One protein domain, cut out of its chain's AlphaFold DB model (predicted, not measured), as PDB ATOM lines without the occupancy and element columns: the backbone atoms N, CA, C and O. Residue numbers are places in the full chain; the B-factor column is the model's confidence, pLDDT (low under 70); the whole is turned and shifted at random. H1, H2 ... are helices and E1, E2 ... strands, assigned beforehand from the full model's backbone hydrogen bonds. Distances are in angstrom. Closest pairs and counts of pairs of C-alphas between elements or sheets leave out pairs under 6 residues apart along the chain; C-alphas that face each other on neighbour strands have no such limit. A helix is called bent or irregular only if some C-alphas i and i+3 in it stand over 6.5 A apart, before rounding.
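This is residues 218 to 293 of the 336 residues of an uncharacterized protein of Agaricus bisporus var. burnettii (strain JB137-S8 / ATCC MYA-4627 / FGSC 10392) (UniProt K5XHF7). The model has two lobes: a strongly twisted antiparallel sheet, with long, bent E2 and E3 between short E1 and E4, and helix H1 with H2 packed across it, off the sheet. The 76 printed residues run E1 E2 H1 H2 E3 E4, class mixed; the sheet's order is E1 E2 E3 E4. The whole is loose, radius of gyration of the C-alphas 14.8 A, spanning 43 by 24 by 19 A.

E1 is residues 224 to 226, from C-alpha 224 at (-29.996, 37.787, 41.407). E2, 229 to 241, 21.9 A, bends by 96 degrees at 232. H1 is 245 to 259, 21.0 A; H2 is 263 to 269. E3, 276 to 284, 21.2 A, bends by 74 degrees at 280. E4, 290 to 292, ends at (-41.154, 43.619, 33.490).

Within hydrogen-bond range are N 224 and O 234 in hairpin E1 and E2, 2.9 A, N 233 and O 283 between E2 and E3, 2.8 A, and N 282 and O 291 in hairpin E3 and E4, 2.8 A. H1, with residues 252 to 256 alone, touches H2, about perpendicular at 86 degrees; the closest C-alphas, Ala 256 and Lys 263, are 5.2 A apart. In both helices every O i to N i+4 pair is within range.

The farthest C-alphas, Ala 218 and Asp 262, are 44.4 A apart. The printed part has no cut and no long link. Residues 218 to 222 and 287 to 289 have pLDDT under 70.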
ATOM      1  N   ALA A 218     -31.052  50.849  46.539       48.03
ATOM      2  CA  ALA A 218     -31.988  50.091  47.378       48.03
ATOM      3  C   ALA A 218     -32.634  48.914  46.613       48.03
ATOM      4  O   ALA A 218     -33.011  47.915  47.229       48.03
ATOM      5  N   LEU A 219     -32.700  48.986  45.275       49.41
ATOM      6  CA  LEU A 219     -33.113  47.873  44.417       49.41
ATOM      7  C   LEU A 219     -31.998  46.829  44.248       49.41
ATOM      8  O   LEU A 219     -32.346  45.672  44.029       49.41
ATOM      9  N   LEU A 220     -30.711  47.196  44.409       50.34
ATOM     10  CA  LEU A 220     -29.554  46.313  44.177       50.34
ATOM     11  C   LEU A 220     -29.451  45.138  45.162       50.34
ATOM     12  O   LEU A 220     -29.040  44.040  44.795       50.34
ATOM     13  N   ARG A 221     -29.881  45.327  46.415       51.78
ATOM     14  CA  ARG A 221     -29.808  44.289  47.467       51.78
ATOM     15  C   ARG A 221     -30.692  43.059  47.224       51.78
ATOM     16  O   ARG A 221     -30.523  42.054  47.905       51.78
ATOM     17  N   ASN A 222     -31.619  43.125  46.270       59.44
ATOM     18  CA  ASN A 222     -32.579  42.056  45.972       59.44
ATOM     19  C   ASN A 222     -32.412  41.476  44.561       59.44
ATOM     20  O   ASN A 222     -33.343  40.871  44.021       59.44
ATOM     21  N   GLU A 223     -31.251  41.690  43.952       70.31
ATOM     22  CA  GLU A 223     -30.981  41.281  42.582       70.31
ATOM     23  C   GLU A 223     -30.247  39.944  42.550       70.31
ATOM     24  O   GLU A 223     -29.388  39.667  43.385       70.31
ATOM     25  N   PHE A 224     -30.603  39.099  41.588       77.06
ATOM     26  CA  PHE A 224     -29.996  37.787  41.407       77.06
ATOM     27  C   PHE A 224     -29.396  37.687  40.009       77.06
ATOM     28  O   PHE A 224     -30.088  37.911  39.014       77.06
ATOM     29  N   ILE A 225     -28.113  37.337  39.946       77.88
ATOM     30  CA  ILE A 225     -27.399  37.018  38.710       77.88
ATOM     31  C   ILE A 225     -27.056  35.533  38.786       77.88
ATOM     32  O   ILE A 225     -26.424  35.082  39.743       77.88
ATOM     33  N   SER A 226     -27.516  34.764  37.802       75.50
ATOM     34  CA  SER A 226     -27.220  33.334  37.729       75.50
ATOM     35  C   SER A 226     -25.843  33.120  37.111       75.50
ATOM     36  O   SER A 226     -25.537  33.717  36.085       75.50
ATOM     37  N   GLN A 227     -25.048  32.196  37.657       75.69
ATOM     38  CA  GLN A 227     -23.774  31.792  37.043       75.69
ATOM     39  C   GLN A 227     -23.964  31.210  35.632       75.69
ATOM     40  O   GLN A 227     -23.080  31.323  34.793       75.69
ATOM     41  N   SER A 228     -25.127  30.612  35.355       76.69
ATOM     42  CA  SER A 228     -25.447  30.034  34.042       76.69
ATOM     43  C   SER A 228     -25.927  31.065  33.016       76.69
ATOM     44  O   SER A 228     -25.997  30.745  31.834       76.69
ATOM     45  N   TYR A 229     -26.282  32.273  33.458       76.69
ATOM     46  CA  TYR A 229     -26.764  33.364  32.605       76.69
ATOM     47  C   TYR A 229     -26.179  34.689  33.113       76.69
ATOM     48  O   TYR A 229     -26.920  35.501  33.676       76.69
ATOM     49  N   PRO A 230     -24.856  34.896  32.964       79.50
ATOM     50  CA  PRO A 230     -24.166  36.052  33.535       79.50
ATOM     51  C   PRO A 230     -24.680  37.374  32.956       79.50
ATOM     52  O   PRO A 230     -24.722  38.371  33.667       79.50
ATOM     53  N   ASP A 231     -25.164  37.358  31.712       80.38
ATOM     54  CA  ASP A 231     -25.668  38.539  31.006       80.38
ATOM     55  C   ASP A 231     -27.052  38.991  31.489       80.38
ATOM     56  O   ASP A 231     -27.554  40.022  31.043       80.38
ATOM     57  N   PHE A 232     -27.711  38.230  32.369       78.81
ATOM     58  CA  PHE A 232     -29.073  38.511  32.810       78.81
ATOM     59  C   PHE A 232     -29.162  38.708  34.315       78.81
ATOM     60  O   PHE A 232     -28.624  37.958  35.130       78.81
ATOM     61  N   LYS A 233     -29.939  39.722  34.682       83.88
ATOM     62  CA  LYS A 233     -30.093  40.195  36.047       83.88
ATOM     63  C   LYS A 233     -31.564  40.225  36.442       83.88
ATOM     64  O   LYS A 233     -32.356  40.978  35.873       83.88
ATOM     65  N   LEU A 234     -31.931  39.413  37.428       83.75
ATOM     66  CA  LEU A 234     -33.286  39.343  37.975       83.75
ATOM     67  C   LEU A 234     -33.447  40.359  39.109       83.75
ATOM     68  O   LEU A 234     -32.562  40.491  39.949       83.75
ATOM     69  N   ARG A 235     -34.570  41.078  39.140       76.94
ATOM     70  CA  ARG A 235     -34.839  42.187  40.068       76.94
ATOM     71  C   ARG A 235     -36.213  42.033  40.743       76.94
ATOM     72  O   ARG A 235     -37.097  41.370  40.189       76.94
ATOM     73  N   PRO A 236     -36.422  42.633  41.932       70.69
ATOM     74  CA  PRO A 236     -37.699  42.578  42.642       70.69
ATOM     75  C   PRO A 236     -38.842  43.220  41.834       70.69
ATOM     76  O   PRO A 236     -38.591  44.051  40.952       70.69
ATOM     77  N   PRO A 237     -40.108  42.897  42.158       72.25
ATOM     78  CA  PRO A 237     -40.590  42.135  43.321       72.25
ATOM     79  C   PRO A 237     -40.318  40.629  43.244       72.25
ATOM     80  O   PRO A 237     -40.338  40.042  42.168       72.25
ATOM     81  N   ARG A 238     -40.047  40.007  44.398       77.38
ATOM     82  CA  ARG A 238     -39.761  38.573  44.537       77.38
ATOM     83  C   ARG A 238     -40.944  37.882  45.206       77.38
ATOM     84  O   ARG A 238     -41.395  38.333  46.256       77.38
ATOM     85  N   ARG A 239     -41.424  36.782  44.629       81.06
ATOM     86  CA  ARG A 239     -42.502  35.964  45.204       81.06
ATOM     87  C   ARG A 239     -42.154  34.493  45.058       81.06
ATOM     88  O   ARG A 239     -41.632  34.086  44.030       81.06
ATOM     89  N   GLN A 240     -42.463  33.699  46.073       82.56
ATOM     90  CA  GLN A 240     -42.421  32.249  45.967       82.56
ATOM     91  C   GLN A 240     -43.828  31.750  45.627       82.56
ATOM     92  O   GLN A 240     -44.790  32.072  46.326       82.56
ATOM     93  N   ALA A 241     -43.970  31.045  44.508       82.00
ATOM     94  CA  ALA A 241     -45.264  30.580  44.024       82.00
ATOM     95  C   ALA A 241     -45.136  29.253  43.286       82.00
ATOM     96  O   ALA A 241     -44.142  28.995  42.606       82.00
ATOM     97  N   THR A 242     -46.169  28.425  43.390       83.88
ATOM     98  CA  THR A 242     -46.322  27.253  42.533       83.88
ATOM     99  C   THR A 242     -46.806  27.686  41.151       83.88
ATOM    100  O   THR A 242     -47.556  28.653  41.001       83.88
ATOM    101  N   ILE A 243     -46.338  26.985  40.122       81.44
ATOM    102  CA  ILE A 243     -46.766  27.226  38.746       81.44
ATOM    103  C   ILE A 243     -48.132  26.563  38.542       81.44
ATOM    104  O   ILE A 243     -48.334  25.403  38.912       81.44
ATOM    105  N   ASP A 244     -49.062  27.281  37.912       82.56
ATOM    106  CA  ASP A 244     -50.372  26.739  37.558       82.56
ATOM    107  C   ASP A 244     -50.253  25.442  36.727       82.56
ATOM    108  O   ASP A 244     -49.348  25.288  35.903       82.56
ATOM    109  N   VAL A 245     -51.167  24.489  36.946       83.56
ATOM    110  CA  VAL A 245     -51.187  23.165  36.291       83.56
ATOM    111  C   VAL A 245     -51.150  23.302  34.767       83.56
ATOM    112  O   VAL A 245     -50.420  22.572  34.084       83.56
ATOM    113  N   HIS A 246     -51.897  24.268  34.226       83.50
ATOM    114  CA  HIS A 246     -51.945  24.521  32.788       83.50
ATOM    115  C   HIS A 246     -50.592  24.986  32.251       83.50
ATOM    116  O   HIS A 246     -50.079  24.457  31.260       83.50
ATOM    117  N   LEU A 247     -49.962  25.933  32.947       82.31
ATOM    118  CA  LEU A 247     -48.663  26.464  32.547       82.31
ATOM    119  C   LEU A 247     -47.550  25.414  32.693       82.31
ATOM    120  O   LEU A 247     -46.712  25.303  31.800       82.31
ATOM    121  N   ARG A 248     -47.588  24.568  33.734       83.88
ATOM    122  CA  ARG A 248     -46.672  23.419  33.892       83.88
ATOM    123  C   ARG A 248     -46.751  22.462  32.711       83.88
ATOM    124  O   ARG A 248     -45.729  22.068  32.157       83.88
ATOM    125  N   THR A 249     -47.969  22.139  32.282       83.88
ATOM    126  CA  THR A 249     -48.215  21.249  31.140       83.88
ATOM    127  C   THR A 249     -47.590  21.802  29.860       83.88
ATOM    128  O   THR A 249     -46.954  21.045  29.119       83.88
ATOM    129  N   LYS A 250     -47.726  23.115  29.629       85.25
ATOM    130  CA  LYS A 250     -47.116  23.815  28.490       85.25
ATOM    131  C   LYS A 250     -45.591  23.862  28.585       85.25
ATOM    132  O   LYS A 250     -44.924  23.579  27.596       85.25
ATOM    133  N   LEU A 251     -45.037  24.152  29.763       84.19
ATOM    134  CA  LEU A 251     -43.587  24.165  29.983       84.19
ATOM    135  C   LEU A 251     -42.969  22.785  29.748       84.19
ATOM    136  O   LEU A 251     -41.964  22.682  29.053       84.19
ATOM    137  N   HIS A 252     -43.593  21.717  30.247       85.56
ATOM    138  CA  HIS A 252     -43.114  20.351  30.018       85.56
ATOM    139  C   HIS A 252     -43.152  19.987  28.530       85.56
ATOM    140  O   HIS A 252     -42.226  19.349  28.043       85.56
ATOM    141  N   ALA A 253     -44.189  20.410  27.799       84.62
ATOM    142  CA  ALA A 253     -44.270  20.204  26.352       84.62
ATOM    143  C   ALA A 253     -43.187  20.994  25.592       84.62
ATOM    144  O   ALA A 253     -42.545  20.453  24.692       84.62
ATOM    145  N   ALA A 254     -42.933  22.245  25.986       84.81
ATOM    146  CA  ALA A 254     -41.883  23.068  25.391       84.81
ATOM    147  C   ALA A 254     -40.483  22.482  25.642       84.81
ATOM    148  O   ALA A 254     -39.668  22.416  24.725       84.81
ATOM    149  N   LEU A 255     -40.213  22.001  26.859       85.19
ATOM    150  CA  LEU A 255     -38.952  21.340  27.210       85.19
ATOM    151  C   LEU A 255     -38.788  19.999  26.480       85.19
ATOM    152  O   LEU A 255     -37.722  19.741  25.932       85.19
ATOM    153  N   ALA A 256     -39.844  19.183  26.412       87.19
ATOM    154  CA  ALA A 256     -39.864  17.941  25.636       87.19
ATOM    155  C   ALA A 256     -39.510  18.182  24.163       87.19
ATOM    156  O   ALA A 256     -38.672  17.478  23.605       87.19
ATOM    157  N   THR A 257     -40.077  19.237  23.574       86.25
ATOM    158  CA  THR A 257     -39.787  19.645  22.194       86.25
ATOM    159  C   THR A 257     -38.341  20.123  22.046       86.25
ATOM    160  O   THR A 257     -37.635  19.676  21.152       86.25
ATOM    161  N   ARG A 258     -37.866  20.994  22.947       82.62
ATOM    162  CA  ARG A 258     -36.520  21.589  22.867       82.62
ATOM    163  C   ARG A 258     -35.390  20.578  23.067       82.62
ATOM    164  O   ARG A 258     -34.313  20.765  22.513       82.62
ATOM    165  N   PHE A 259     -35.616  19.554  23.884       83.94
ATOM    166  CA  PHE A 259     -34.622  18.522  24.183       83.94
ATOM    167  C   PHE A 259     -34.846  17.213  23.414       83.94
ATOM    168  O   PHE A 259     -34.085  16.271  23.625       83.94
ATOM    169  N   GLU A 260     -35.864  17.148  22.546       86.69
ATOM    170  CA  GLU A 260     -36.246  15.949  21.785       86.69
ATOM    171  C   GLU A 260     -36.426  14.712  22.690       86.69
ATOM    172  O   GLU A 260     -35.872  13.634  22.455       86.69
ATOM    173  N   LYS A 261     -37.172  14.878  23.788       87.19
ATOM    174  CA  LYS A 261     -37.454  13.817  24.771       87.19
ATOM    175  C   LYS A 261     -38.943  13.674  25.016       87.19
ATOM    176  O   LYS A 261     -39.694  14.640  24.920       87.19
ATOM    177  N   ASP A 262     -39.356  12.482  25.439       85.12
ATOM    178  CA  ASP A 262     -40.728  12.259  25.879       85.12
ATOM    179  C   ASP A 262     -41.073  13.109  27.099       85.12
ATOM    180  O   ASP A 262     -40.304  13.236  28.059       85.12
ATOM    181  N   LYS A 263     -42.298  13.636  27.095       80.00
ATOM    182  CA  LYS A 263     -42.833  14.475  28.172       80.00
ATOM    183  C   LYS A 263     -42.771  13.788  29.540       80.00
ATOM    184  O   LYS A 263     -42.577  14.471  30.539       80.00
ATOM    185  N   VAL A 264     -42.900  12.458  29.578       82.81
ATOM    186  CA  VAL A 264     -42.802  11.647  30.804       82.81
ATOM    187  C   VAL A 264     -41.400  11.747  31.410       82.81
ATOM    188  O   VAL A 264     -41.267  12.032  32.598       82.81
ATOM    189  N   ILE A 265     -40.359  11.621  30.581       83.50
ATOM    190  CA  ILE A 265     -38.955  11.717  31.005       83.50
ATOM    191  C   ILE A 265     -38.656  13.132  31.513       83.50
ATOM    192  O   ILE A 265     -38.076  13.301  32.582       83.50
ATOM    193  N   VAL A 266     -39.114  14.158  30.790       83.25
ATOM    194  CA  VAL A 266     -38.934  15.562  31.194       83.25
ATOM    195  C   VAL A 266     -39.666  15.874  32.499       83.25
ATOM    196  O   VAL A 266     -39.104  16.537  33.365       83.25
ATOM    197  N   SER A 267     -40.890  15.365  32.672       80.12
ATOM    198  CA  SER A 267     -41.667  15.571  33.899       80.12
ATOM    199  C   SER A 267     -41.074  14.879  35.124       80.12
ATOM    200  O   SER A 267     -41.269  15.360  36.233       80.12
ATOM    201  N   ALA A 268     -40.345  13.776  34.924       82.38
ATOM    202  CA  ALA A 268     -39.628  13.089  35.990       82.38
ATOM    203  C   ALA A 268     -38.308  13.797  36.348       82.38
ATOM    204  O   ALA A 268     -37.890  13.764  37.500       82.38
ATOM    205  N   ALA A 269     -37.659  14.440  35.372       81.12
ATOM    206  CA  ALA A 269     -36.390  15.139  35.567       81.12
ATOM    207  C   ALA A 269     -36.550  16.569  36.117       81.12
ATOM    208  O   ALA A 269     -35.673  17.050  36.831       81.12
ATOM    209  N   VAL A 270     -37.644  17.258  35.776       79.19
ATOM    210  CA  VAL A 270     -37.907  18.644  36.187       79.19
ATOM    211  C   VAL A 270     -39.225  18.708  36.951       79.19
ATOM    212  O   VAL A 270     -40.303  18.830  36.366       79.19
ATOM    213  N   ASP A 271     -39.135  18.652  38.277       79.06
ATOM    214  CA  ASP A 271     -40.298  18.763  39.152       79.06
ATOM    215  C   ASP A 271     -40.748  20.228  39.300       79.06
ATOM    216  O   ASP A 271     -40.300  20.968  40.177       79.06
ATOM    217  N   LEU A 272     -41.668  20.659  38.431       78.12
ATOM    218  CA  LEU A 272     -42.295  21.983  38.507       78.12
ATOM    219  C   LEU A 272     -43.446  22.060  39.526       78.12
ATOM    220  O   LEU A 272     -44.130  23.084  39.585       78.12
ATOM    221  N   SER A 273     -43.723  20.999  40.296       75.56
ATOM    222  CA  SER A 273     -44.759  21.034  41.341       75.56
ATOM    223  C   SER A 273     -44.331  21.820  42.581       75.56
ATOM    224  O   SER A 273     -45.181  22.309  43.328       75.56
ATOM    225  N   GLN A 274     -43.023  21.998  42.758       80.69
ATOM    226  CA  GLN A 274     -42.454  22.738  43.872       80.69
ATOM    227  C   GLN A 274     -42.580  24.253  43.678       80.69
ATOM    228  O   GLN A 274     -42.594  24.759  42.552       80.69
ATOM    229  N   PRO A 275     -42.684  25.012  44.780       81.88
ATOM    230  CA  PRO A 275     -42.777  26.458  44.709       81.88
ATOM    231  C   PRO A 275     -41.458  27.063  44.212       81.88
ATOM    232  O   PRO A 275     -40.427  26.965  44.878       81.88
ATOM    233  N   ILE A 276     -41.510  27.743  43.067       83.38
ATOM    234  CA  ILE A 276     -40.359  28.426  42.475       83.38
ATOM    235  C   ILE A 276     -40.288  29.883  42.928       83.38
ATOM    236  O   ILE A 276     -41.297  30.516  43.255       83.38
ATOM    237  N   ILE A 277     -39.076  30.434  42.920       82.12
ATOM    238  CA  ILE A 277     -38.854  31.859  43.151       82.12
ATOM    239  C   ILE A 277     -39.073  32.595  41.828       82.12
ATOM    240  O   ILE A 277     -38.373  32.360  40.848       82.12
ATOM    241  N   GLN A 278     -40.037  33.505  41.823       84.69
ATOM    242  CA  GLN A 278     -40.354  34.384  40.706       84.69
ATOM    243  C   GLN A 278     -39.804  35.786  40.973       84.69
ATOM    244  O   GLN A 278     -39.802  36.256  42.117       84.69
ATOM    245  N   TYR A 279     -39.377  36.457  39.905       82.69
ATOM    246  CA  TYR A 279     -38.866  37.826  39.917       82.69
ATOM    247  C   TYR A 279     -39.687  38.684  38.960       82.69
ATOM    248  O   TYR A 279     -39.966  38.276  37.835       82.69
ATOM    249  N   GLY A 280     -40.058  39.883  39.400       77.38
ATOM    250  CA  GLY A 280     -40.930  40.767  38.639       77.38
ATOM    251  C   GLY A 280     -40.227  41.551  37.533       77.38
ATOM    252  O   GLY A 280     -40.899  42.238  36.771       77.38
ATOM    253  N   LYS A 281     -38.894  41.502  37.448       80.19
ATOM    254  CA  LYS A 281     -38.111  42.236  36.448       80.19
ATOM    255  C   LYS A 281     -36.875  41.437  36.022       80.19
ATOM    256  O   LYS A 281     -36.192  40.872  36.873       80.19
ATOM    257  N   VAL A 282     -36.549  41.451  34.732       82.88
ATOM    258  CA  VAL A 282     -35.323  40.875  34.151       82.88
ATOM    259  C   VAL A 282     -34.612  41.968  33.372       82.88
ATOM    260  O   VAL A 282     -35.254  42.732  32.671       82.88
ATOM    261  N   THR A 283     -33.303  42.108  33.512       78.69
ATOM    262  CA  THR A 283     -32.517  43.120  32.785       78.69
ATOM    263  C   THR A 283     -31.342  42.437  32.140       78.69
ATOM    264  O   THR A 283     -30.638  41.694  32.823       78.69
ATOM    265  N   ARG A 284     -31.130  42.676  30.851       78.75
ATOM    266  CA  ARG A 284     -29.893  42.254  30.204       78.75
ATOM    267  C   ARG A 284     -28.795  43.271  30.544       78.75
ATOM    268  O   ARG A 284     -29.016  44.474  30.434       78.75
ATOM    269  N   LEU A 285     -27.656  42.798  31.041       71.62
ATOM    270  CA  LEU A 285     -26.478  43.618  31.331       71.62
ATOM    271  C   LEU A 285     -25.866  44.154  30.019       71.62
ATOM    272  O   LEU A 285     -26.285  43.749  28.941       71.62
ATOM    273  N   GLU A 286     -24.925  45.101  30.109       70.75
ATOM    274  CA  GLU A 286     -24.313  45.784  28.946       70.75
ATOM    275  C   GLU A 286     -25.303  46.619  28.107       70.75
ATOM    276  O   GLU A 286     -25.399  46.482  26.892       70.75
ATOM    277  N   ASN A 287     -26.045  47.520  28.763       59.03
ATOM    278  CA  ASN A 287     -27.024  48.427  28.136       59.03
ATOM    279  C   ASN A 287     -28.226  47.733  27.470       59.03
ATOM    280  O   ASN A 287     -28.888  48.323  26.619       59.03
ATOM    281  N   GLY A 288     -28.532  46.498  27.865       63.59
ATOM    282  CA  GLY A 288     -29.707  45.784  27.384       63.59
ATOM    283  C   GLY A 288     -31.023  46.223  28.041       63.59
ATOM    284  O   GLY A 288     -31.061  46.845  29.106       63.59
ATOM    285  N   ASP A 289     -32.128  45.850  27.397       65.56
ATOM    286  CA  ASP A 289     -33.472  46.204  27.843       65.56
ATOM    287  C   ASP A 289     -33.866  45.557  29.182       65.56
ATOM    288  O   ASP A 289     -33.368  44.502  29.604       65.56
ATOM    289  N   SER A 290     -34.803  46.221  29.864       70.06
ATOM    290  CA  SER A 290     -35.448  45.734  31.082       70.06
ATOM    291  C   SER A 290     -36.839  45.187  30.770       70.06
ATOM    292  O   SER A 290     -37.740  45.941  30.419       70.06
ATOM    293  N   PHE A 291     -37.036  43.896  30.990       75.31
ATOM    294  CA  PHE A 291     -38.327  43.222  30.916       75.31
ATOM    295  C   PHE A 291     -39.027  43.274  32.275       75.31
ATOM    296  O   PHE A 291     -38.399  43.060  33.317       75.31
ATOM    297  N   VAL A 292     -40.333  43.531  32.277       73.31
ATOM    298  CA  VAL A 292     -41.154  43.619  33.490       73.31
ATOM    299  C   VAL A 292     -42.268  42.579  33.423       73.31
ATOM    300  O   VAL A 292     -42.987  42.493  32.433       73.31
ATOM    301  N   ALA A 293     -42.424  41.780  34.477       74.44
ATOM    302  CA  ALA A 293     -43.541  40.857  34.610       74.44
ATOM    303  C   ALA A 293     -44.778  41.626  35.090       74.44
ATOM    304  O   ALA A 293     -44.838  42.074  36.240       74.44
TER     305      ALA A 293